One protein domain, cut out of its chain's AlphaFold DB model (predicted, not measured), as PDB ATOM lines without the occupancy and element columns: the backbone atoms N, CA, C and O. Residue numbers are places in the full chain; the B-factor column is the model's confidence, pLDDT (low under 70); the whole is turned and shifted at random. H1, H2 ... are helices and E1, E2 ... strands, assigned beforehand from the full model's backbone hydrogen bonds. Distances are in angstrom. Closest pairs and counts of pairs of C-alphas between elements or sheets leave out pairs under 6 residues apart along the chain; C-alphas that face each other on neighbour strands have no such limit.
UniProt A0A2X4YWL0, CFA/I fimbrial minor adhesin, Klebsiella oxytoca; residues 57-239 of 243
ATOM      1  N   ILE A  57      43.030   1.708  28.184       90.88
ATOM      2  CA  ILE A  57      43.302   2.580  29.314       90.88
ATOM      3  C   ILE A  57      44.677   3.193  29.088       90.88
ATOM      4  O   ILE A  57      45.567   2.537  28.546       90.88
ATOM      5  N   SER A  58      44.842   4.445  29.478       88.06
ATOM      6  CA  SER A  58      46.126   5.124  29.534       88.06
ATOM      7  C   SER A  58      46.235   5.920  30.824       88.06
ATOM      8  O   SER A  58      45.238   6.330  31.423       88.06
ATOM      9  N   ILE A  59      47.471   6.131  31.247       90.12
ATOM     10  CA  ILE A  59      47.834   7.026  32.334       90.12
ATOM     11  C   ILE A  59      48.958   7.913  31.815       90.12
ATOM     12  O   ILE A  59      49.902   7.429  31.194       90.12
ATOM     13  N   VAL A  60      48.820   9.216  32.015       86.06
ATOM     14  CA  VAL A  60      49.826  10.207  31.626       86.06
ATOM     15  C   VAL A  60      49.997  11.199  32.761       86.06
ATOM     16  O   VAL A  60      49.022  11.535  33.434       86.06
ATOM     17  N   SER A  61      51.215  11.688  32.992       86.81
ATOM     18  CA  SER A  61      51.390  12.797  33.930       86.81
ATOM     19  C   SER A  61      50.734  14.062  33.381       86.81
ATOM     20  O   SER A  61      50.805  14.335  32.179       86.81
ATOM     21  N   THR A  62      50.099  14.849  34.248       87.69
ATOM     22  CA  THR A  62      49.432  16.101  33.846       87.69
ATOM     23  C   THR A  62      50.410  17.147  33.313       87.69
ATOM     24  O   THR A  62      50.018  18.000  32.522       87.69
ATOM     25  N   ASN A  63      51.693  17.047  33.674       81.69
ATOM     26  CA  ASN A  63      52.768  17.888  33.145       81.69
ATOM     27  C   ASN A  63      53.356  17.374  31.809       81.69
ATOM     28  O   ASN A  63      54.247  18.010  31.248       81.69
ATOM     29  N   GLY A  64      52.879  16.233  31.297       76.81
ATOM     30  CA  GLY A  64      53.340  15.627  30.044       76.81
ATOM     31  C   GLY A  64      54.694  14.912  30.118       76.81
ATOM     32  O   GLY A  64      55.184  14.450  29.088       76.81
ATOM     33  N   ASN A  65      55.307  14.797  31.300       74.50
ATOM     34  CA  ASN A  65      56.560  14.069  31.481       74.50
ATOM     35  C   ASN A  65      56.310  12.552  31.452       74.50
ATOM     36  O   ASN A  65      55.403  12.058  32.118       74.50
ATOM     37  N   ALA A  66      57.132  11.820  30.694       74.44
ATOM     38  CA  ALA A  66      57.070  10.363  30.564       74.44
ATOM     39  C   ALA A  66      57.635   9.609  31.784       74.44
ATOM     40  O   ALA A  66      57.321   8.438  31.970       74.44
ATOM     41  N   ALA A  67      58.450  10.275  32.606       81.75
ATOM     42  CA  ALA A  67      58.978   9.746  33.859       81.75
ATOM     43  C   ALA A  67      59.092  10.893  34.879       81.75
ATOM     44  O   ALA A  67      60.176  11.460  35.057       81.75
ATOM     45  N   PRO A  68      57.972  11.320  35.494       83.88
ATOM     46  CA  PRO A  68      57.982  12.413  36.445       83.88
ATOM     47  C   PRO A  68      58.860  12.057  37.641       83.88
ATOM     48  O   PRO A  68      58.991  10.894  38.035       83.88
ATOM     49  N   LYS A  69      59.478  13.096  38.190       88.38
ATOM     50  CA  LYS A  69      60.404  13.040  39.310       88.38
ATOM     51  C   LYS A  69      60.071  14.192  40.232       88.38
ATOM     52  O   LYS A  69      59.944  15.315  39.754       88.38
ATOM     53  N   GLU A  70      60.035  13.910  41.520       89.50
ATOM     54  CA  GLU A  70      59.896  14.925  42.555       89.50
ATOM     55  C   GLU A  70      60.968  14.727  43.631       89.50
ATOM     56  O   GLU A  70      61.665  13.708  43.663       89.50
ATOM     57  N   SER A  71      61.128  15.725  44.493       89.94
ATOM     58  CA  SER A  71      62.064  15.696  45.617       89.94
ATOM     59  C   SER A  71      61.480  16.416  46.820       89.94
ATOM     60  O   SER A  71      60.719  17.366  46.648       89.94
ATOM     61  N   GLY A  72      61.881  16.028  48.025       89.69
ATOM     62  CA  GLY A  72      61.471  16.721  49.246       89.69
ATOM     63  C   GLY A  72      62.255  16.261  50.463       89.69
ATOM     64  O   GLY A  72      63.145  15.412  50.352       89.69
ATOM     65  N   ASN A  73      61.941  16.847  51.618       92.12
ATOM     66  CA  ASN A  73      62.638  16.545  52.860       92.12
ATOM     67  C   ASN A  73      61.726  15.805  53.829       92.12
ATOM     68  O   ASN A  73      60.578  16.184  54.046       92.12
ATOM     69  N   ILE A  74      62.263  14.767  54.456       91.19
ATOM     70  CA  ILE A  74      61.579  14.025  55.507       91.19
ATOM     71  C   ILE A  74      61.418  14.918  56.738       91.19
ATOM     72  O   ILE A  74      62.370  15.540  57.207       91.19
ATOM     73  N   GLY A  75      60.201  14.947  57.269       88.00
ATOM     74  CA  GLY A  75      59.764  15.849  58.327       88.00
ATOM     75  C   GLY A  75      58.973  17.055  57.822       88.00
ATOM     76  O   GLY A  75      58.297  17.684  58.638       88.00
ATOM     77  N   ASP A  76      58.999  17.353  56.518       90.62
ATOM     78  CA  ASP A  76      58.195  18.439  55.957       90.62
ATOM     79  C   ASP A  76      56.695  18.089  56.029       90.62
ATOM     80  O   ASP A  76      56.304  16.963  55.715       90.62
ATOM     81  N   PRO A  77      55.816  19.044  56.397       89.69
ATOM     82  CA  PRO A  77      54.371  18.807  56.463       89.69
ATOM     83  C   PRO A  77      53.723  18.685  55.076       89.69
ATOM     84  O   PRO A  77      52.565  18.290  54.955       89.69
ATOM     85  N   THR A  78      54.441  19.073  54.022       89.88
ATOM     86  CA  THR A  78      53.931  19.049  52.654       89.88
ATOM     87  C   THR A  78      54.252  17.698  52.016       89.88
ATOM     88  O   THR A  78      55.429  17.360  51.885       89.88
ATOM     89  N   PRO A  79      53.244  16.919  51.584       92.12
ATOM     90  CA  PRO A  79      53.490  15.677  50.871       92.12
ATOM     91  C   PRO A  79      54.059  15.962  49.482       92.12
ATOM     92  O   PRO A  79      53.699  16.943  48.827       92.12
ATOM     93  N   ILE A  80      54.884  15.046  48.996       93.06
ATOM     94  CA  ILE A  80      55.269  15.025  47.587       93.06
ATOM     95  C   ILE A  80      54.137  14.375  46.802       93.06
ATOM     96  O   ILE A  80      53.652  13.309  47.183       93.06
ATOM     97  N   GLY A  81      53.725  15.011  45.707       92.62
ATOM     98  CA  GLY A  81      52.598  14.565  44.901       92.62
ATOM     99  C   GLY A  81      52.932  14.448  43.422       92.62
ATOM    100  O   GLY A  81      53.529  15.347  42.842       92.62
ATOM    101  N   PHE A  82      52.467  13.371  42.800       94.06
ATOM    102  CA  PHE A  82      52.470  13.188  41.355       94.06
ATOM    103  C   PHE A  82      51.033  13.190  40.861       94.06
ATOM    104  O   PHE A  82      50.214  12.398  41.329       94.06
ATOM    105  N   GLU A  83      50.720  14.064  39.909       95.25
ATOM    106  CA  GLU A  83      49.383  14.147  39.330       95.25
ATOM    107  C   GLU A  83      49.349  13.489  37.946       95.25
ATOM    108  O   GLU A  83      50.193  13.732  37.071       95.25
ATOM    109  N   TYR A  84      48.337  12.649  37.754       93.62
ATOM    110  CA  TYR A  84      48.110  11.883  36.542       93.62
ATOM    111  C   TYR A  84      46.694  12.088  36.018       93.62
ATOM    112  O   TYR A  84      45.725  12.204  36.773       93.62
ATOM    113  N   GLN A  85      46.573  12.057  34.697       93.75
ATOM    114  CA  GLN A  85      45.306  11.900  34.009       93.75
ATOM    115  C   GLN A  85      45.171  10.449  33.555       93.75
ATOM    116  O   GLN A  85      45.966   9.958  32.749       93.75
ATOM    117  N   VAL A  86      44.137   9.777  34.049       94.31
ATOM    118  CA  VAL A  86      43.759   8.439  33.595       94.31
ATOM    119  C   VAL A  86      42.682   8.595  32.534       94.31
ATOM    120  O   VAL A  86      41.695   9.297  32.754       94.31
ATOM    121  N   THR A  87      42.875   7.957  31.381       90.44
ATOM    122  CA  THR A  87      41.927   7.997  30.265       90.44
ATOM    123  C   THR A  87      41.504   6.587  29.896       90.44
ATOM    124  O   THR A  87      42.344   5.731  29.635       90.44
ATOM    125  N   VAL A  88      40.201   6.343  29.842       90.12
ATOM    126  CA  VAL A  88      39.616   5.085  29.378       90.12
ATOM    127  C   VAL A  88      38.944   5.339  28.035       90.12
ATOM    128  O   VAL A  88      38.057   6.184  27.946       90.12
ATOM    129  N   SER A  89      39.350   4.627  26.985       84.38
ATOM    130  CA  SER A  89      38.785   4.747  25.633       84.38
ATOM    131  C   SER A  89      37.906   3.541  25.324       84.38
ATOM    132  O   SER A  89      38.382   2.407  25.367       84.38
ATOM    133  N   SER A  90      36.613   3.752  25.069       80.75
ATOM    134  CA  SER A  90      35.659   2.673  24.740       80.75
ATOM    135  C   SER A  90      34.268   3.224  24.389       80.75
ATOM    136  O   SER A  90      34.010   4.417  24.507       80.75
ATOM    137  N   GLU A  91      33.337   2.361  23.968       79.06
ATOM    138  CA  GLU A  91      31.928   2.754  23.734       79.06
ATOM    139  C   GLU A  91      31.163   3.076  25.030       79.06
ATOM    140  O   GLU A  91      30.097   3.680  25.005       79.06
ATOM    141  N   ARG A  92      31.667   2.598  26.170       85.69
ATOM    142  CA  ARG A  92      31.049   2.730  27.492       85.69
ATOM    143  C   ARG A  92      32.123   2.659  28.561       85.69
ATOM    144  O   ARG A  92      33.135   2.001  28.350       85.69
ATOM    145  N   MET A  93      31.854   3.214  29.734       90.31
ATOM    146  CA  MET A  93      32.779   3.106  30.858       90.31
ATOM    147  C   MET A  93      33.120   1.639  31.194       90.31
ATOM    148  O   MET A  93      32.291   0.739  31.003       90.31
ATOM    149  N   ALA A  94      34.350   1.408  31.665       90.81
ATOM    150  CA  ALA A  94      34.796   0.108  32.161       90.81
ATOM    151  C   ALA A  94      33.971  -0.350  33.370       90.81
ATOM    152  O   ALA A  94      33.524   0.473  34.165       90.81
ATOM    153  N   ASP A  95      33.785  -1.664  33.511       93.44
ATOM    154  CA  ASP A  95      33.024  -2.243  34.629       93.44
ATOM    155  C   ASP A  95      33.818  -2.218  35.933       93.44
ATOM    156  O   ASP A  95      33.231  -2.173  37.009       93.44
ATOM    157  N   ALA A  96      35.149  -2.255  35.829       95.31
ATOM    158  CA  ALA A  96      36.039  -1.995  36.943       95.31
ATOM    159  C   ALA A  96      37.281  -1.234  36.474       95.31
ATOM    160  O   ALA A  96      37.858  -1.572  35.433       95.31
ATOM    161  N   VAL A  97      37.704  -0.245  37.259       96.56
ATOM    162  CA  VAL A  97      38.990   0.440  37.111       96.56
ATOM    163  C   VAL A  97      39.742   0.363  38.430       96.56
ATOM    164  O   VAL A  97      39.237   0.813  39.456       96.56
ATOM    165  N   THR A  98      40.951  -0.185  38.396       97.88
ATOM    166  CA  THR A  98      41.822  -0.302  39.565       97.88
ATOM    167  C   THR A  98      43.127   0.449  39.361       97.88
ATOM    168  O   THR A  98      43.555   0.668  38.223       97.88
ATOM    169  N   ALA A  99      43.769   0.839  40.459       97.50
ATOM    170  CA  ALA A  99      45.119   1.388  40.442       97.50
ATOM    171  C   ALA A  99      46.007   0.738  41.497       97.50
ATOM    172  O   ALA A  99      45.525   0.251  42.519       97.50
ATOM    173  N   GLN A 100      47.307   0.734  41.229       97.69
ATOM    174  CA  GLN A 100      48.314   0.153  42.098       97.69
ATOM    175  C   GLN A 100      49.648   0.889  41.937       97.69
ATOM    176  O   GLN A 100      50.085   1.144  40.814       97.69
ATOM    177  N   VAL A 101      50.308   1.190  43.047       96.75
ATOM    178  CA  VAL A 101      51.704   1.623  43.107       96.75
ATOM    179  C   VAL A 101      52.572   0.378  43.215       96.75
ATOM    180  O   VAL A 101      52.325  -0.487  44.052       96.75
ATOM    181  N   ILE A 102      53.579   0.275  42.360       95.19
ATOM    182  CA  ILE A 102      54.471  -0.879  42.269       95.19
ATOM    183  C   ILE A 102      55.908  -0.383  42.378       95.19
ATOM    184  O   ILE A 102      56.292   0.581  41.722       95.19
ATOM    185  N   GLY A 103      56.716  -1.048  43.190       93.31
ATOM    186  CA  GLY A 103      58.130  -0.732  43.349       93.31
ATOM    187  C   GLY A 103      58.755  -1.572  44.452       93.31
ATOM    188  O   GLY A 103      58.116  -2.487  44.979       93.31
ATOM    189  N   ASP A 104      59.983  -1.233  44.830       94.00
ATOM    190  CA  ASP A 104      60.607  -1.840  45.999       94.00
ATOM    191  C   ASP A 104      59.837  -1.441  47.258       94.00
ATOM    192  O   ASP A 104      59.448  -0.283  47.450       94.00
ATOM    193  N   GLY A 105      59.584  -2.408  48.130       94.06
ATOM    194  CA  GLY A 105      58.775  -2.192  49.316       94.06
ATOM    195  C   GLY A 105      59.038  -3.218  50.400       94.06
ATOM    196  O   GLY A 105      59.755  -4.199  50.218       94.06
ATOM    197  N   THR A 106      58.465  -2.951  51.563       95.00
ATOM    198  CA  THR A 106      58.624  -3.763  52.768       95.00
ATOM    199  C   THR A 106      57.354  -3.706  53.604       95.00
ATOM    200  O   THR A 106      56.527  -2.807  53.432       95.00
ATOM    201  N   SER A 107      57.192  -4.664  54.512       94.31
ATOM    202  CA  SER A 107      56.090  -4.691  55.468       94.31
ATOM    203  C   SER A 107      56.638  -4.655  56.888       94.31
ATOM    204  O   SER A 107      57.564  -5.393  57.222       94.31
ATOM    205  N   ILE A 108      56.065  -3.786  57.715       92.00
ATOM    206  CA  ILE A 108      56.429  -3.604  59.120       92.00
ATOM    207  C   ILE A 108      55.131  -3.684  59.911       92.00
ATOM    208  O   ILE A 108      54.210  -2.915  59.649       92.00
ATOM    209  N   ASP A 109      55.035  -4.653  60.820       90.38
ATOM    210  CA  ASP A 109      53.834  -4.905  61.628       90.38
ATOM    211  C   ASP A 109      52.544  -5.048  60.792       90.38
ATOM    212  O   ASP A 109      51.457  -4.633  61.192       90.38
ATOM    213  N   GLY A 110      52.665  -5.626  59.591       88.25
ATOM    214  CA  GLY A 110      51.554  -5.810  58.652       88.25
ATOM    215  C   GLY A 110      51.171  -4.559  57.852       88.25
ATOM    216  O   GLY A 110      50.238  -4.621  57.054       88.25
ATOM    217  N   VAL A 111      51.885  -3.441  58.018       92.19
ATOM    218  CA  VAL A 111      51.709  -2.215  57.228       92.19
ATOM    219  C   VAL A 111      52.754  -2.163  56.119       92.19
ATOM    220  O   VAL A 111      53.952  -2.284  56.368       92.19
ATOM    221  N   SER A 112      52.300  -1.975  54.883       94.81
ATOM    222  CA  SER A 112      53.161  -1.882  53.704       94.81
ATOM    223  C   SER A 112      53.754  -0.484  53.519       94.81
ATOM    224  O   SER A 112      53.067   0.534  53.678       94.81
ATOM    225  N   TYR A 113      55.006  -0.439  53.069       95.69
ATOM    226  CA  TYR A 113      55.764   0.773  52.757       95.69
ATOM    227  C   TYR A 113      56.516   0.617  51.431       95.69
ATOM    228  O   TYR A 113      56.917  -0.487  51.062       95.69
ATOM    229  N   CYS A 114      56.727   1.726  50.728       95.31
ATOM    230  CA  CYS A 114      57.717   1.828  49.660       95.31
ATOM    231  C   CYS A 114      59.111   1.969  50.268       95.31
ATOM    232  O   CYS A 114      59.291   2.695  51.247       95.31
ATOM    233  N   LEU A 115      60.094   1.278  49.703       94.31
ATOM    234  CA  LEU A 115      61.454   1.274  50.217       94.31
ATOM    235  C   LEU A 115      62.328   2.245  49.429       94.31
ATOM    236  O   LEU A 115      62.553   2.058  48.236       94.31
ATOM    237  N   PHE A 116      62.849   3.257  50.114       93.94
ATOM    238  CA  PHE A 116      63.822   4.183  49.547       93.94
ATOM    239  C   PHE A 116      65.214   3.819  50.042       93.94
ATOM    240  O   PHE A 116      65.411   3.548  51.230       93.94
ATOM    241  N   THR A 117      66.185   3.813  49.134       92.31
ATOM    242  CA  THR A 117      67.553   3.376  49.423       92.31
ATOM    243  C   THR A 117      68.564   4.471  49.104       92.31
ATOM    244  O   THR A 117      68.397   5.245  48.159       92.31
ATOM    245  N   SER A 118      69.616   4.594  49.912       91.00
ATOM    246  CA  SER A 118      70.719   5.508  49.588       91.00
ATOM    247  C   SER A 118      71.526   4.987  48.392       91.00
ATOM    248  O   SER A 118      71.533   3.788  48.118       91.00
ATOM    249  N   GLN A 119      72.229   5.872  47.673       79.06
ATOM    250  CA  GLN A 119      73.027   5.485  46.492       79.06
ATOM    251  C   GLN A 119      74.078   4.401  46.786       79.06
ATOM    252  O   GLN A 119      74.408   3.620  45.900       79.06
ATOM    253  N   GLU A 120      74.573   4.339  48.021       75.50
ATOM    254  CA  GLU A 120      75.561   3.348  48.467       75.50
ATOM    255  C   GLU A 120      74.918   2.136  49.169       75.50
ATOM    256  O   GLU A 120      75.619   1.268  49.679       75.50
ATOM    257  N   GLY A 121      73.581   2.069  49.232       67.75
ATOM    258  CA  GLY A 121      72.835   0.987  49.887       67.75
ATOM    259  C   GLY A 121      72.903   0.990  51.419       67.75
ATOM    260  O   GLY A 121      72.364   0.086  52.049       67.75
ATOM    261  N   GLY A 122      73.540   1.997  52.024       77.38
ATOM    262  CA  GLY A 122      73.750   2.082  53.472       77.38
ATOM    263  C   GLY A 122      72.485   2.340  54.296       77.38
ATOM    264  O   GLY A 122      72.439   1.955  55.457       77.38
ATOM    265  N   TRP A 123      71.449   2.953  53.712       84.81
ATOM    266  CA  TRP A 123      70.201   3.267  54.411       84.81
ATOM    267  C   TRP A 123      69.005   2.755  53.627       84.81
ATOM    268  O   TRP A 123      68.910   2.986  52.420       84.81
ATOM    269  N   GLN A 124      68.084   2.099  54.326       92.44
ATOM    270  CA  GLN A 124      66.817   1.629  53.783       92.44
ATOM    271  C   GLN A 124      65.681   2.233  54.602       92.44
ATOM    272  O   GLN A 124      65.564   1.960  55.799       92.44
ATOM    273  N   VAL A 125      64.871   3.076  53.972       93.75
ATOM    274  CA  VAL A 125      63.882   3.913  54.653       93.75
ATOM    275  C   VAL A 125      62.481   3.553  54.154       93.75
ATOM    276  O   VAL A 125      62.206   3.691  52.959       93.75
ATOM    277  N   PRO A 126      61.592   3.070  55.039       94.94
ATOM    278  CA  PRO A 126      60.205   2.777  54.699       94.94
ATOM    279  C   PRO A 126      59.374   4.063  54.645       94.94
ATOM    280  O   PRO A 126      59.234   4.755  55.652       94.94
ATOM    281  N   ILE A 127      58.783   4.358  53.489       94.75
ATOM    282  CA  ILE A 127      57.937   5.537  53.268       94.75
ATOM    283  C   ILE A 127      56.566   5.090  52.760       94.75
ATOM    284  O   ILE A 127      56.482   4.289  51.826       94.75
ATOM    285  N   PRO A 128      55.465   5.552  53.370       95.62
ATOM    286  CA  PRO A 128      54.134   5.163  52.930       95.62
ATOM    287  C   PRO A 128      53.760   5.873  51.626       95.62
ATOM    288  O   PRO A 128      54.203   6.992  51.369       95.62
ATOM    289  N   ALA A 129      52.894   5.252  50.827       96.25
ATOM    290  CA  ALA A 129      52.321   5.893  49.650       96.25
ATOM    291  C   ALA A 129      50.793   5.817  49.662       96.25
ATOM    292  O   ALA A 129      50.187   4.880  50.197       96.25
ATOM    293  N   PHE A 130      50.168   6.831  49.078       97.00
ATOM    294  CA  PHE A 130      48.722   6.971  49.006       97.00
ATOM    295  C   PHE A 130      48.297   7.328  47.592       97.00
ATOM    296  O   PHE A 130      48.935   8.133  46.920       97.00
ATOM    297  N   LEU A 131      47.173   6.766  47.167       97.62
ATOM    298  CA  LEU A 131      46.487   7.163  45.948       97.62
ATOM    299  C   LEU A 131      45.257   7.988  46.320       97.62
ATOM    300  O   LEU A 131      44.482   7.597  47.195       97.62
ATOM    301  N   SER A 132      45.086   9.123  45.653       97.69
ATOM    302  CA  SER A 132      43.999  10.071  45.880       97.69
ATOM    303  C   SER A 132      43.282  10.411  44.575       97.69
ATOM    304  O   SER A 132      43.915  10.618  43.540       97.69
ATOM    305  N   TRP A 133      41.953  10.445  44.601       97.56
ATOM    306  CA  TRP A 133      41.112  10.791  43.453       97.56
ATOM    307  C   TRP A 133      39.798  11.419  43.911       97.56
ATOM    308  O   TRP A 133      39.361  11.259  45.048       97.56
ATOM    309  N   THR A 134      39.114  12.120  43.010       97.56
ATOM    310  CA  THR A 134      37.765  12.629  43.283       97.56
ATOM    311  C   THR A 134      36.737  11.539  42.984       97.56
ATOM    312  O   THR A 134      36.677  11.034  41.863       97.56
ATOM    313  N   ALA A 135      35.917  11.169  43.966       96.06
ATOM    314  CA  ALA A 135      34.787  10.262  43.792       96.06
ATOM    315  C   ALA A 135      33.650  10.924  43.001       96.06
ATOM    316  O   ALA A 135      33.545  12.149  42.935       96.06
ATOM    317  N   SER A 136      32.752  10.118  42.437       94.75
ATOM    318  CA  SER A 136      31.570  10.596  41.704       94.75
ATOM    319  C   SER A 136      30.670  11.530  42.528       94.75
ATOM    320  O   SER A 136      30.016  12.402  41.963       94.75
ATOM    321  N   THR A 137      30.696  11.405  43.860       93.94
ATOM    322  CA  THR A 137      30.008  12.291  44.815       93.94
ATOM    323  C   THR A 137      30.646  13.681  44.945       93.94
ATOM    324  O   THR A 137      30.045  14.569  45.540       93.94
ATOM    325  N   GLY A 138      31.851  13.884  44.404       92.88
ATOM    326  CA  GLY A 138      32.650  15.105  44.537       92.88
ATOM    327  C   GLY A 138      33.627  15.104  45.718       92.88
ATOM    328  O   GLY A 138      34.450  16.009  45.812       92.88
ATOM    329  N   GLU A 139      33.573  14.094  46.589       95.94
ATOM    330  CA  GLU A 139      34.499  13.927  47.715       95.94
ATOM    331  C   GLU A 139      35.885  13.465  47.234       95.94
ATOM    332  O   GLU A 139      35.989  12.603  46.359       95.94
ATOM    333  N   THR A 140      36.959  13.983  47.832       96.56
ATOM    334  CA  THR A 140      38.305  13.428  47.640       96.56
ATOM    335  C   THR A 140      38.448  12.143  48.446       96.56
ATOM    336  O   THR A 140      38.344  12.151  49.670       96.56
ATOM    337  N   ARG A 141      38.709  11.033  47.760       96.62
ATOM    338  CA  ARG A 141      39.024   9.742  48.367       96.62
ATOM    339  C   ARG A 141      40.521   9.529  48.340       96.62
ATOM    340  O   ARG A 141      41.129   9.639  47.284       96.62
ATOM    341  N   THR A 142      41.068   9.161  49.490       96.50
ATOM    342  CA  THR A 142      42.476   8.806  49.653       96.50
ATOM    343  C   THR A 142      42.554   7.403  50.230       96.50
ATOM    344  O   THR A 142      41.916   7.111  51.241       96.50
ATOM    345  N   SER A 143      43.339   6.536  49.600       96.19
ATOM    346  CA  SER A 143      43.598   5.180  50.076       96.19
ATOM    347  C   SER A 143      45.093   4.939  50.166       96.19
ATOM    348  O   SER A 143      45.845   5.337  49.276       96.19
ATOM    349  N   ARG A 144      45.524   4.248  51.223       95.75
ATOM    350  CA  ARG A 144      46.890   3.727  51.297       95.75
ATOM    351  C   ARG A 144      47.092   2.730  50.160       95.75
ATOM    352  O   ARG A 144      46.231   1.881  49.923       95.75
ATOM    353  N   ASN A 145      48.200   2.886  49.453       96.31
ATOM    354  CA  ASN A 145      48.638   1.965  48.423       96.31
ATOM    355  C   ASN A 145      50.149   2.124  48.247       96.31
ATOM    356  O   ASN A 145      50.624   2.830  47.363       96.31
ATOM    357  N   SER A 146      50.889   1.537  49.177       94.56
ATOM    358  CA  SER A 146      52.340   1.423  49.119       94.56
ATOM    359  C   SER A 146      52.758   0.400  48.058       94.56
ATOM    360  O   SER A 146      51.947  -0.366  47.552       94.56
ATOM    361  N   CYS A 147      54.054   0.349  47.755       92.69
ATOM    362  CA  CYS A 147      54.627  -0.338  46.594       92.69
ATOM    363  C   CYS A 147      54.383  -1.861  46.498       92.69
ATOM    364  O   CYS A 147      54.647  -2.452  45.453       92.69
ATOM    365  N   ILE A 148      53.894  -2.492  47.573       94.31
ATOM    366  CA  ILE A 148      53.562  -3.926  47.645       94.31
ATOM    367  C   ILE A 148      52.087  -4.186  47.999       94.31
ATOM    368  O   ILE A 148      51.697  -5.339  48.188       94.31
ATOM    369  N   ASP A 149      51.267  -3.137  48.112       95.56
ATOM    370  CA  ASP A 149      49.841  -3.281  48.405       95.56
ATOM    371  C   ASP A 149      49.073  -3.813  47.188       95.56
ATOM    372  O   ASP A 149      49.474  -3.642  46.037       95.56
ATOM    373  N   ALA A 150      47.934  -4.459  47.446       95.38
ATOM    374  CA  ALA A 150      47.024  -4.909  46.398       95.38
ATOM    375  C   ALA A 150      46.407  -3.728  45.626       95.38
ATOM    376  O   ALA A 150      46.374  -2.598  46.109       95.38
ATOM    377  N   GLU A 151      45.885  -3.991  44.425       96.06
ATOM    378  CA  GLU A 151      45.188  -2.975  43.633       96.06
ATOM    379  C   GLU A 151      43.951  -2.420  44.365       96.06
ATOM    380  O   GLU A 151      43.192  -3.170  44.982       96.06
ATOM    381  N   ILE A 152      43.733  -1.106  44.280       97.12
ATOM    382  CA  ILE A 152      42.555  -0.434  44.842       97.12
ATOM    383  C   ILE A 152      41.523  -0.147  43.759       97.12
ATOM    384  O   ILE A 152      41.873   0.156  42.619       97.12
ATOM    385  N   ASP A 153      40.246  -0.216  44.122       96.69
ATOM    386  CA  ASP A 153      39.136   0.087  43.224       96.69
ATOM    387  C   ASP A 153      38.861   1.599  43.171       96.69
ATOM    388  O   ASP A 153      38.589   2.240  44.188       96.69
ATOM    389  N   MET A 154      38.902   2.162  41.964       96.06
ATOM    390  CA  MET A 154      38.559   3.553  41.661       96.06
ATOM    391  C   MET A 154      37.472   3.671  40.585       96.06
ATOM    392  O   MET A 154      37.311   4.718  39.956       96.06
ATOM    393  N   THR A 155      36.689   2.615  40.374       96.06
ATOM    394  CA  THR A 155      35.586   2.587  39.401       96.06
ATOM    395  C   THR A 155      34.604   3.732  39.646       96.06
ATOM    396  O   THR A 155      34.198   4.412  38.706       96.06
ATOM    397  N   ALA A 156      34.303   4.017  40.916       95.12
ATOM    398  CA  ALA A 156      33.421   5.105  41.343       95.12
ATOM    399  C   ALA A 156      34.095   6.498  41.378       95.12
ATOM    400  O   ALA A 156      33.603   7.403  42.058       95.12
ATOM    401  N   ALA A 157      35.219   6.692  40.682       96.56
ATOM    402  CA  ALA A 157      35.801   8.016  40.484       96.56
ATOM    403  C   ALA A 157      34.886   8.925  39.640       96.56
ATOM    404  O   ALA A 157      33.964   8.481  38.950       96.56
ATOM    405  N   ARG A 158      35.135  10.233  39.695       96.62
ATOM    406  CA  ARG A 158      34.424  11.229  38.895       96.62
ATOM    407  C   ARG A 158      34.978  11.260  37.475       96.62
ATOM    408  O   ARG A 158      35.877  12.034  37.160       96.62
ATOM    409  N   TRP A 159      34.401  10.432  36.617       96.12
ATOM    410  CA  TRP A 159      34.760  10.368  35.207       96.12
ATOM    411  C   TRP A 159      34.073  11.465  34.396       96.12
ATOM    412  O   TRP A 159      32.857  11.642  34.467       96.12
ATOM    413  N   THR A 160      34.855  12.185  33.598       94.31
ATOM    414  CA  THR A 160      34.344  13.118  32.590       94.31
ATOM    415  C   THR A 160      34.261  12.387  31.262       94.31
ATOM    416  O   THR A 160      35.281  11.963  30.727       94.31
ATOM    417  N   GLN A 161      33.044  12.213  30.756       91.19
ATOM    418  CA  GLN A 161      32.792  11.585  29.466       91.19
ATOM    419  C   GLN A 161      32.853  12.633  28.359       91.19
ATOM    420  O   GLN A 161      32.113  13.617  28.397       91.19
ATOM    421  N   THR A 162      33.664  12.371  27.340       84.88
ATOM    422  CA  THR A 162      33.740  13.215  26.150       84.88
ATOM    423  C   THR A 162      33.566  12.359  24.897       84.88
ATOM    424  O   THR A 162      34.241  11.333  24.760       84.88
ATOM    425  N   PRO A 163      32.658  12.733  23.977       78.81
ATOM    426  CA  PRO A 163      32.526  12.040  22.703       78.81
ATOM    427  C   PRO A 163      33.757  12.290  21.825       78.81
ATOM    428  O   PRO A 163      34.311  13.390  21.807       78.81
ATOM    429  N   TRP A 164      34.169  11.274  21.069       63.94
ATOM    430  CA  TRP A 164      35.255  11.379  20.093       63.94
ATOM    431  C   TRP A 164      34.837  12.223  18.881       63.94
ATOM    432  O   TRP A 164      35.557  13.131  18.471       63.94
ATOM    433  N   ASN A 165      33.643  11.959  18.340       64.75
ATOM    434  CA  ASN A 165      33.002  12.762  17.301       64.75
ATOM    435  C   ASN A 165      31.475  12.653  17.423       64.75
ATOM    436  O   ASN A 165      30.878  11.683  16.960       64.75
ATOM    437  N   ALA A 166      30.847  13.676  18.005       56.44
ATOM    438  CA  ALA A 166      29.409  13.691  18.282       56.44
ATOM    439  C   ALA A 166      28.510  13.598  17.031       56.44
ATOM    440  O   ALA A 166      27.314  13.357  17.169       56.44
ATOM    441  N   ALA A 167      29.053  13.806  15.826       54.91
ATOM    442  CA  ALA A 167      28.275  13.819  14.590       54.91
ATOM    443  C   ALA A 167      28.238  12.466  13.851       54.91
ATOM    444  O   ALA A 167      27.409  12.314  12.957       54.91
ATOM    445  N   ILE A 168      29.139  11.517  14.157       55.69
ATOM    446  CA  ILE A 168      29.358  10.325  13.308       55.69
ATOM    447  C   ILE A 168      29.508   9.009  14.105       55.69
ATOM    448  O   ILE A 168      29.276   7.949  13.528       55.69
ATOM    449  N   ASP A 169      29.863   9.022  15.399       57.22
ATOM    450  CA  ASP A 169      30.121   7.775  16.147       57.22
ATOM    451  C   ASP A 169      29.832   7.835  17.666       57.22
ATOM    452  O   ASP A 169      29.935   8.880  18.306       57.22
ATOM    453  N   ASP A 170      29.553   6.659  18.244       63.09
ATOM    454  CA  ASP A 170      29.278   6.401  19.666       63.09
ATOM    455  C   ASP A 170      30.556   6.169  20.517       63.09
ATOM    456  O   ASP A 170      30.528   5.463  21.528       63.09
ATOM    457  N   GLY A 171      31.727   6.630  20.073       67.00
ATOM    458  CA  GLY A 171      33.004   6.451  20.768       67.00
ATOM    459  C   GLY A 171      33.217   7.503  21.843       67.00
ATOM    460  O   GLY A 171      33.121   8.698  21.568       67.00
ATOM    461  N   TYR A 172      33.561   7.068  23.055       79.38
ATOM    462  CA  TYR A 172      33.829   7.961  24.175       79.38
ATOM    463  C   TYR A 172      35.243   7.768  24.713       79.38
ATOM    464  O   TYR A 172      35.824   6.677  24.675       79.38
ATOM    465  N   TYR A 173      35.774   8.843  25.276       84.50
ATOM    466  CA  TYR A 173      36.852   8.753  26.239       84.50
ATOM    467  C   TYR A 173      36.378   9.304  27.580       84.50
ATOM    468  O   TYR A 173      35.647  10.292  27.653       84.50
ATOM    469  N   PHE A 174      36.777   8.618  28.639       91.00
ATOM    470  CA  PHE A 174      36.447   8.950  30.012       91.00
ATOM    471  C   PHE A 174      37.734   9.344  30.712       91.00
ATOM    472  O   PHE A 174      38.684   8.561  30.722       91.00
ATOM    473  N   THR A 175      37.784  10.538  31.291       93.50
ATOM    474  CA  THR A 175      38.972  11.021  32.002       93.50
ATOM    475  C   THR A 175      38.697  11.223  33.481       93.50
ATOM    476  O   THR A 175      37.618  11.668  33.874       93.50
ATOM    477  N   THR A 176      39.688  10.913  34.308       96.38
ATOM    478  CA  THR A 176      39.711  11.276  35.726       96.38
ATOM    479  C   THR A 176      41.128  11.662  36.140       96.38
ATOM    480  O   THR A 176      42.097  11.382  35.426       96.38
ATOM    481  N   ARG A 177      41.246  12.312  37.297       96.56
ATOM    482  CA  ARG A 177      42.531  12.646  37.912       96.56
ATOM    483  C   ARG A 177      42.867  11.651  39.010       96.56
ATOM    484  O   ARG A 177      42.008  11.306  39.822       96.56
ATOM    485  N   LEU A 178      44.125  11.236  39.026       97.31
ATOM    486  CA  LEU A 178      44.715  10.377  40.041       97.31
ATOM    487  C   LEU A 178      45.972  11.056  40.576       97.31
ATOM    488  O   LEU A 178      46.806  11.512  39.799       97.31
ATOM    489  N   GLN A 179      46.115  11.102  41.891       97.12
ATOM    490  CA  GLN A 179      47.290  11.629  42.566       97.12
ATOM    491  C   GLN A 179      47.977  10.517  43.350       97.12
ATOM    492  O   GLN A 179      47.327   9.818  44.124       97.12
ATOM    493  N   LEU A 180      49.285  10.370  43.163       96.69
ATOM    494  CA  LEU A 180      50.149   9.589  44.043       96.69
ATOM    495  C   LEU A 180      50.799  10.539  45.041       96.69
ATOM    496  O   LEU A 180      51.407  11.522  44.632       96.69
ATOM    497  N   LEU A 181      50.674  10.243  46.327       96.25
ATOM    498  CA  LEU A 181      51.138  11.084  47.420       96.25
ATOM    499  C   LEU A 181      52.081  10.295  48.327       96.25
ATOM    500  O   LEU A 181      51.750   9.195  48.771       96.25
ATOM    501  N   PHE A 182      53.216  10.903  48.652       94.94
ATOM    502  CA  PHE A 182      54.142  10.441  49.680       94.94
ATOM    503  C   PHE A 182      54.155  11.481  50.810       94.94
ATOM    504  O   PHE A 182      54.674  12.583  50.606       94.94
ATOM    505  N   PRO A 183      53.559  11.201  51.985       94.19
ATOM    506  CA  PRO A 183      53.624  12.113  53.117       94.19
ATOM    507  C   PRO A 183      55.034  12.106  53.699       94.19
ATOM    508  O   PRO A 183      55.600  11.054  54.010       94.19
ATOM    509  N   MET A 184      55.607  13.298  53.812       93.19
ATOM    510  CA  MET A 184      56.974  13.483  54.288       93.19
ATOM    511  C   MET A 184      57.055  13.557  55.817       93.19
ATOM    512  O   MET A 184      58.119  13.330  56.388       93.19
ATOM    513  N   ASP A 185      55.936  13.804  56.492       92.44
ATOM    514  CA  ASP A 185      55.826  13.965  57.940       92.44
ATOM    515  C   ASP A 185      55.577  12.655  58.704       92.44
ATOM    516  O   ASP A 185      55.544  12.675  59.940       92.44
ATOM    517  N   ASP A 186      55.463  11.518  58.007       90.50
ATOM    518  CA  ASP A 186      55.231  10.218  58.638       90.50
ATOM    519  C   ASP A 186      56.371   9.882  59.630       90.50
ATOM    520  O   ASP A 186      57.550   9.855  59.249       90.50
ATOM    521  N   PRO A 187      56.060   9.618  60.916       90.12
ATOM    522  CA  PRO A 187      57.075   9.338  61.929       90.12
ATOM    523  C   PRO A 187      57.962   8.133  61.600       90.12
ATOM    524  O   PRO A 187      59.127   8.111  62.005       90.12
ATOM    525  N   ARG A 188      57.440   7.134  60.873       91.12
ATOM    526  CA  ARG A 188      58.195   5.930  60.514       91.12
ATOM    527  C   ARG A 188      59.296   6.242  59.506       91.12
ATOM    528  O   ARG A 188      60.376   5.666  59.634       91.12
ATOM    529  N   SER A 189      59.055   7.185  58.596       91.50
ATOM    530  CA  SER A 189      60.001   7.615  57.557       91.50
ATOM    531  C   SER A 189      61.253   8.306  58.113       91.50
ATOM    532  O   SER A 189      62.268   8.403  57.425       91.50
ATOM    533  N   ARG A 190      61.229   8.767  59.372       89.81
ATOM    534  CA  ARG A 190      62.396   9.381  60.039       89.81
ATOM    535  C   ARG A 190      63.454   8.366  60.468       89.81
ATOM    536  O   ARG A 190      64.551   8.756  60.846       89.81
ATOM    537  N   ARG A 191      63.124   7.075  60.417       90.88
ATOM    538  CA  ARG A 191      63.998   5.982  60.842       90.88
ATOM    539  C   ARG A 191      64.174   4.973  59.726       90.88
ATOM    540  O   ARG A 191      63.272   4.747  58.923       90.88
ATOM    541  N   THR A 192      65.317   4.317  59.722       91.38
ATOM    542  CA  THR A 192      65.608   3.208  58.819       91.38
ATOM    543  C   THR A 192      64.799   1.962  59.187       91.38
ATOM    544  O   THR A 192      64.089   1.911  60.206       91.38
ATOM    545  N   LEU A 193      64.895   0.926  58.354       89.44
ATOM    546  CA  LEU A 193      64.277  -0.372  58.614       89.44
ATOM    547  C   LEU A 193      64.719  -0.984  59.948       89.44
ATOM    548  O   LEU A 193      63.864  -1.460  60.689       89.44
ATOM    549  N   ASP A 194      66.008  -0.901  60.275       87.75
ATOM    550  CA  ASP A 194      66.609  -1.370  61.531       87.75
ATOM    551  C   ASP A 194      66.281  -0.480  62.743       87.75
ATOM    552  O   ASP A 194      66.545  -0.865  63.879       87.75
ATOM    553  N   GLY A 195      65.642   0.673  62.525       85.75
ATOM    554  CA  GLY A 195      65.167   1.561  63.588       85.75
ATOM    555  C   GLY A 195      66.146   2.665  63.985       85.75
ATOM    556  O   GLY A 195      65.829   3.433  64.894       85.75
ATOM    557  N   SER A 196      67.281   2.772  63.296       88.38
ATOM    558  CA  SER A 196      68.265   3.839  63.473       88.38
ATOM    559  C   SER A 196      67.787   5.153  62.848       88.38
ATOM    560  O   SER A 196      67.038   5.166  61.867       88.38
ATOM    561  N   ASP A 197      68.234   6.278  63.405       88.31
ATOM    562  CA  ASP A 197      68.118   7.565  62.721       88.31
ATOM    563  C   ASP A 197      69.100   7.602  61.541       88.31
ATOM    564  O   ASP A 197      70.157   6.968  61.566       88.31
ATOM    565  N   TRP A 198      68.753   8.349  60.498       89.56
ATOM    566  CA  TRP A 198      69.576   8.467  59.299       89.56
ATOM    567  C   TRP A 198      69.661   9.909  58.820       89.56
ATOM    568  O   TRP A 198      68.810  10.749  59.109       89.56
ATOM    569  N   MET A 199      70.719  10.191  58.068       87.12
ATOM    570  CA  MET A 199      70.970  11.486  57.456       87.12
ATOM    571  C   MET A 199      71.574  11.266  56.075       87.12
ATOM    572  O   MET A 199      72.468  10.435  55.900       87.12
ATOM    573  N   GLY A 200      71.088  12.017  55.092       88.31
ATOM    574  CA  GLY A 200      71.535  11.907  53.708       88.31
ATOM    575  C   GLY A 200      70.374  11.905  52.728       88.31
ATOM    576  O   GLY A 200      69.299  12.412  53.033       88.31
ATOM    577  N   THR A 201      70.614  11.360  51.533       90.31
ATOM    578  CA  THR A 201      69.616  11.257  50.460       90.31
ATOM    579  C   THR A 201      69.315   9.798  50.145       90.31
ATOM    580  O   THR A 201      70.235   9.003  49.931       90.31
ATOM    581  N   VAL A 202      68.031   9.463  50.074       91.38
ATOM    582  CA  VAL A 202      67.526   8.164  49.622       91.38
ATOM    583  C   VAL A 202      66.692   8.341  48.359       91.38
ATOM    584  O   VAL A 202      66.057   9.373  48.174       91.38
ATOM    585  N   ASN A 203      66.700   7.348  47.478       91.62
ATOM    586  CA  ASN A 203      65.986   7.365  46.209       91.62
ATOM    587  C   ASN A 203      65.099   6.125  46.097       91.62
ATOM    588  O   ASN A 203      65.468   5.048  46.563       91.62
ATOM    589  N   ALA A 204      63.974   6.264  45.406       89.56
ATOM    590  CA  ALA A 204      63.214   5.128  44.898       89.56
ATOM    591  C   ALA A 204      62.700   5.424  43.491       89.56
ATOM    592  O   ALA A 204      62.413   6.574  43.144       89.56
ATOM    593  N   SER A 205      62.585   4.367  42.696       90.06
ATOM    594  CA  SER A 205      61.865   4.345  41.425       90.06
ATOM    595  C   SER A 205      60.730   3.338  41.521       90.06
ATOM    596  O   SER A 205      60.804   2.381  42.292       90.06
ATOM    597  N   GLY A 206      59.695   3.528  40.719       91.25
ATOM    598  CA  GLY A 206      58.545   2.637  40.725       91.25
ATOM    599  C   GLY A 206      57.629   2.908  39.552       91.25
ATOM    600  O   GLY A 206      58.002   3.576  38.587       91.25
ATOM    601  N   GLU A 207      56.415   2.399  39.642       93.94
ATOM    602  CA  GLU A 207      55.405   2.543  38.615       93.94
ATOM    603  C   GLU A 207      54.025   2.744  39.238       93.94
ATOM    604  O   GLU A 207      53.701   2.159  40.271       93.94
ATOM    605  N   VAL A 208      53.172   3.522  38.574       94.81
ATOM    606  CA  VAL A 208      51.730   3.523  38.838       94.81
ATOM    607  C   VAL A 208      51.051   2.753  37.721       94.81
ATOM    608  O   VAL A 208      51.070   3.167  36.560       94.81
ATOM    609  N   ARG A 209      50.446   1.624  38.071       96.44
ATOM    610  CA  ARG A 209      49.671   0.793  37.157       96.44
ATOM    611  C   ARG A 209      48.193   1.084  37.333       96.44
ATOM    612  O   ARG A 209      47.681   1.055  38.446       96.44
ATOM    613  N   VAL A 210      47.500   1.299  36.225       95.62
ATOM    614  CA  VAL A 210      46.040   1.377  36.178       95.62
ATOM    615  C   VAL A 210      45.505   0.275  35.282       95.62
ATOM    616  O   VAL A 210      46.073  -0.010  34.227       95.62
ATOM    617  N   THR A 211      44.402  -0.343  35.683       95.25
ATOM    618  CA  THR A 211      43.789  -1.448  34.947       95.25
ATOM    619  C   THR A 211      42.314  -1.169  34.734       95.25
ATOM    620  O   THR A 211      41.609  -0.843  35.680       95.25
ATOM    621  N   ALA A 212      41.828  -1.363  33.512       93.31
ATOM    622  CA  ALA A 212      40.405  -1.375  33.194       93.31
ATOM    623  C   ALA A 212      39.949  -2.782  32.788       93.31
ATOM    624  O   ALA A 212      40.642  -3.496  32.052       93.31
ATOM    625  N   LYS A 213      38.769  -3.179  33.269       93.50
ATOM    626  CA  LYS A 213      38.136  -4.472  32.993       93.50
ATOM    627  C   LYS A 213      36.742  -4.244  32.398       93.50
ATOM    628  O   LYS A 213      35.961  -3.454  32.924       93.50
ATOM    629  N   TRP A 214      36.427  -4.968  31.326       89.56
ATOM    630  CA  TRP A 214      35.111  -4.984  30.681       89.56
ATOM    631  C   TRP A 214      34.584  -6.419  30.567       89.56
ATOM    632  O   TRP A 214      35.307  -7.345  30.189       89.56
ATOM    633  N   ALA A 215      33.302  -6.598  30.850       85.38
ATOM    634  CA  ALA A 215      32.544  -7.830  30.738       85.38
ATOM    635  C   ALA A 215      31.235  -7.582  29.965       85.38
ATOM    636  O   ALA A 215      30.611  -6.529  30.067       85.38
ATOM    637  N   GLY A 216      30.780  -8.558  29.178       69.50
ATOM    638  CA  GLY A 216      29.449  -8.524  28.553       69.50
ATOM    639  C   GLY A 216      29.443  -8.919  27.081       69.50
ATOM    640  O   GLY A 216      30.483  -9.026  26.457       69.50
ATOM    641  N   ARG A 217      28.249  -9.121  26.506       53.97
ATOM    642  CA  ARG A 217      28.039  -9.808  25.209       53.97
ATOM    643  C   ARG A 217      28.715  -9.167  23.985       53.97
ATOM    644  O   ARG A 217      28.915  -9.866  22.998       53.97
ATOM    645  N   ARG A 218      29.042  -7.867  24.026       58.41
ATOM    646  CA  ARG A 218      29.753  -7.161  22.935       58.41
ATOM    647  C   ARG A 218      31.272  -7.354  22.975       58.41
ATOM    648  O   ARG A 218      31.931  -7.178  21.960       58.41
ATOM    649  N   VAL A 219      31.816  -7.749  24.122       58.44
ATOM    650  CA  VAL A 219      33.204  -8.179  24.276       58.44
ATOM    651  C   VAL A 219      33.160  -9.706  24.298       58.44
ATOM    652  O   VAL A 219      32.490 -10.290  25.143       58.44
ATOM    653  N   ARG A 220      33.798 -10.408  23.353       54.84
ATOM    654  CA  ARG A 220      33.860 -11.882  23.422       54.84
ATOM    655  C   ARG A 220      34.683 -12.292  24.659       54.84
ATOM    656  O   ARG A 220      35.894 -12.435  24.566       54.84
ATOM    657  N   GLY A 221      34.035 -12.453  25.815       64.69
ATOM    658  CA  GLY A 221      34.672 -12.806  27.092       64.69
ATOM    659  C   GLY A 221      34.915 -11.616  28.034       64.69
ATOM    660  O   GLY A 221      34.225 -10.601  27.968       64.69
ATOM    661  N   ARG A 222      35.874 -11.771  28.959       74.06
ATOM    662  CA  ARG A 222      36.379 -10.685  29.819       74.06
ATOM    663  C   ARG A 222      37.579 -10.042  29.135       74.06
ATOM    664  O   ARG A 222      38.550 -10.738  28.849       74.06
ATOM    665  N   LEU A 223      37.523  -8.734  28.907       79.06
ATOM    666  CA  LEU A 223      38.663  -7.962  28.423       79.06
ATOM    667  C   LEU A 223      39.289  -7.195  29.582       79.06
ATOM    668  O   LEU A 223      38.586  -6.558  30.365       79.06
ATOM    669  N   MET A 224      40.613  -7.238  29.665       84.19
ATOM    670  CA  MET A 224      41.403  -6.503  30.644       84.19
ATOM    671  C   MET A 224      42.515  -5.767  29.904       84.19
ATOM    672  O   MET A 224      43.190  -6.348  29.051       84.19
ATOM    673  N   LYS A 225      42.683  -4.483  30.208       84.44
ATOM    674  CA  LYS A 225      43.773  -3.647  29.699       84.44
ATOM    675  C   LYS A 225      44.446  -2.977  30.884       84.44
ATOM    676  O   LYS A 225      43.763  -2.591  31.829       84.44
ATOM    677  N   ALA A 226      45.760  -2.831  30.817       81.69
ATOM    678  CA  ALA A 226      46.541  -2.129  31.821       81.69
ATOM    679  C   ALA A 226      47.429  -1.083  31.149       81.69
ATOM    680  O   ALA A 226      47.898  -1.290  30.029       81.69
ATOM    681  N   ALA A 227      47.654   0.021  31.848       79.12
ATOM    682  CA  ALA A 227      48.626   1.039  31.492       79.12
ATOM    683  C   ALA A 227      49.507   1.338  32.698       79.12
ATOM    684  O   ALA A 227      49.090   1.176  33.845       79.12
ATOM    685  N   VAL A 228      50.737   1.746  32.420       85.19
ATOM    686  CA  VAL A 228      51.782   1.915  33.423       85.19
ATOM    687  C   VAL A 228      52.439   3.268  33.219       85.19
ATOM    688  O   VAL A 228      52.780   3.627  32.092       85.19
ATOM    689  N   MET A 229      52.616   3.995  34.315       86.19
ATOM    690  CA  MET A 229      53.391   5.223  34.374       86.19
ATOM    691  C   MET A 229      54.665   4.975  35.173       86.19
ATOM    692  O   MET A 229      54.583   4.660  36.357       86.19
ATOM    693  N   LEU A 230      55.826   5.133  34.540       80.38
ATOM    694  CA  LEU A 230      57.116   5.003  35.213       80.38
ATOM    695  C   LEU A 230      57.391   6.241  36.074       80.38
ATOM    696  O   LEU A 230      57.174   7.370  35.638       80.38
ATOM    697  N   LEU A 231      57.905   6.028  37.279       76.94
ATOM    698  CA  LEU A 231      58.435   7.061  38.163       76.94
ATOM    699  C   LEU A 231      59.959   7.013  38.113       76.94
ATOM    700  O   LEU A 231      60.575   5.981  38.393       76.94
ATOM    701  N   ALA A 232      60.569   8.147  37.780       76.75
ATOM    702  CA  ALA A 232      62.013   8.281  37.877       76.75
ATOM    703  C   ALA A 232      62.454   8.336  39.349       76.75
ATOM    704  O   ALA A 232      61.671   8.662  40.245       76.75
ATOM    705  N   ALA A 233      63.737   8.044  39.581       76.19
ATOM    706  CA  ALA A 233      64.340   8.065  40.909       76.19
ATOM    707  C   ALA A 233      64.089   9.411  41.611       76.19
ATOM    708  O   ALA A 233      64.613  10.445  41.182       76.19
ATOM    709  N   SER A 234      63.283   9.382  42.673       79.12
ATOM    710  CA  SER A 234      62.850  10.565  43.422       79.12
ATOM    711  C   SER A 234      63.669  10.697  44.714       79.12
ATOM    712  O   SER A 234      63.525   9.843  45.591       79.12
ATOM    713  N   PRO A 235      64.573  11.695  44.818       80.62
ATOM    714  CA  PRO A 235      65.445  11.873  45.969       80.62
ATOM    715  C   PRO A 235      64.711  12.507  47.142       80.62
ATOM    716  O   PRO A 235      64.079  13.555  46.999       80.62
ATOM    717  N   LEU A 236      64.878  11.906  48.313       81.56
ATOM    718  CA  LEU A 236      64.391  12.407  49.587       81.56
ATOM    719  C   LEU A 236      65.555  12.626  50.533       81.56
ATOM    720  O   LEU A 236      66.387  11.734  50.710       81.56
ATOM    721  N   ALA A 237      65.602  13.805  51.138       83.50
ATOM    722  CA  ALA A 237      66.647  14.169  52.080       83.50
ATOM    723  C   ALA A 237      66.127  14.144  53.522       83.50
ATOM    724  O   ALA A 237      64.995  14.537  53.789       83.50
ATOM    725  N   ALA A 238      66.966  13.725  54.463       81.50
ATOM    726  CA  ALA A 238      66.738  13.940  55.890       81.50
ATOM    727  C   ALA A 238      67.928  14.687  56.491       81.50
ATOM    728  O   ALA A 238      69.085  14.299  56.286       81.50
ATOM    729  N   ALA A 239      67.640  15.759  57.232       69.69
ATOM    730  CA  ALA A 239      68.619  16.432  58.072       69.69
ATOM    731  C   ALA A 239      68.662  15.723  59.431       69.69
ATOM    732  O   ALA A 239      67.623  15.544  60.066       69.69
TER     733      ALA A 239
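This is residues 57 to 239 of the 243 residues of the protein "CFA/I fimbrial minor adhesin" of Klebsiella oxytoca (UniProt A0A2X4YWL0). This is a rod-shaped sandwich of two strongly twisted sheets, E1 E2 E7 E8 E9 E10 and E3 E4 E5 E6 E11 E12, face to face with their strands at 27 degrees. The long strands E2, E10, E11 and E12 run lengthwise, and the one short helix, H1, sits near one end, beside the strands of the second sheet. The printed part has 183 residues with twelve named strands and one named helix, in the order E1 to E10, H1, E11, E12, mostly strand. Both sheets are branched, their neighbour pairs antiparallel. The whole is compact, with a radius of gyration of the C-alphas of 18.3 A and spans of 62 by 30 by 30 A.

Start at E1, residues 57 to 61, which forms a hairpin with E2, residues 80 to 90; N 58 and O 87 are within hydrogen-bond range at 2.8 A. On the other side of E2 look for E10, residues 172 to 182, with N 84 and O 178 2.8 A apart. E2 lies on one side of E10, and on the other side lie E9, residues 160 to 163, with N 162 and O 173 at 2.9 A, and E7, residues 130 to 134, with N 132 and O 179 at 2.8 A. E8, residues 140 to 144, forms a hairpin with E7, N 133 and O 141 being 2.9 A apart. In the other sheet, E11, residues 200 to 215, forms a hairpin with E12, residues 222 to 238; N 210 and O 227 are 2.9 A apart. On the other side of E11 find E3, residues 96 to 103, with N 100 and O 209 at 2.8 A, and E5, residues 111 to 118, with N 117 and O 203 at 2.9 A. E4, residues 105 to 108, E5 and E6, residues 124 to 127, make a meander, each strand the antiparallel neighbour of the one before; N 106 and O 113 are 3.0 A apart, N 116 and O 125 2.9 A. Between the sheets, the closest C-alphas of E1 and E12 are those of Ser 58 and Ala 227, 5.2 A apart. H1, residues 187 to 190, stands at the second sheet's level, at a height of 1.5 A; its closest C-alpha to E6 is Ser 189, 5.2 A from that of Ile 127. H1 is too short for an O i to N i+4 pair; its 1 O i to N i+3 pair is within range.

Find C-alpha 57 at (43.302, 2.580, 29.314), where E1 begins. E2 measures 32.5 A, E10 32.7 A, and E11 49.4 A from C-alpha 200 at (71.535, 11.907, 53.708). E12, 47.0 A, bends by 51 degrees at residue 232 and ends at C-alpha 238, (66.738, 13.940, 55.890).

The C-alphas farthest apart, of Ala 167 and Ser 196, are 63.9 A apart. The printed part has no cut; the links E1 to E2 and E8 to E9 are long. Look for pLDDT under 70 at residues 121, 164 to 171, 216 to 221 and 239.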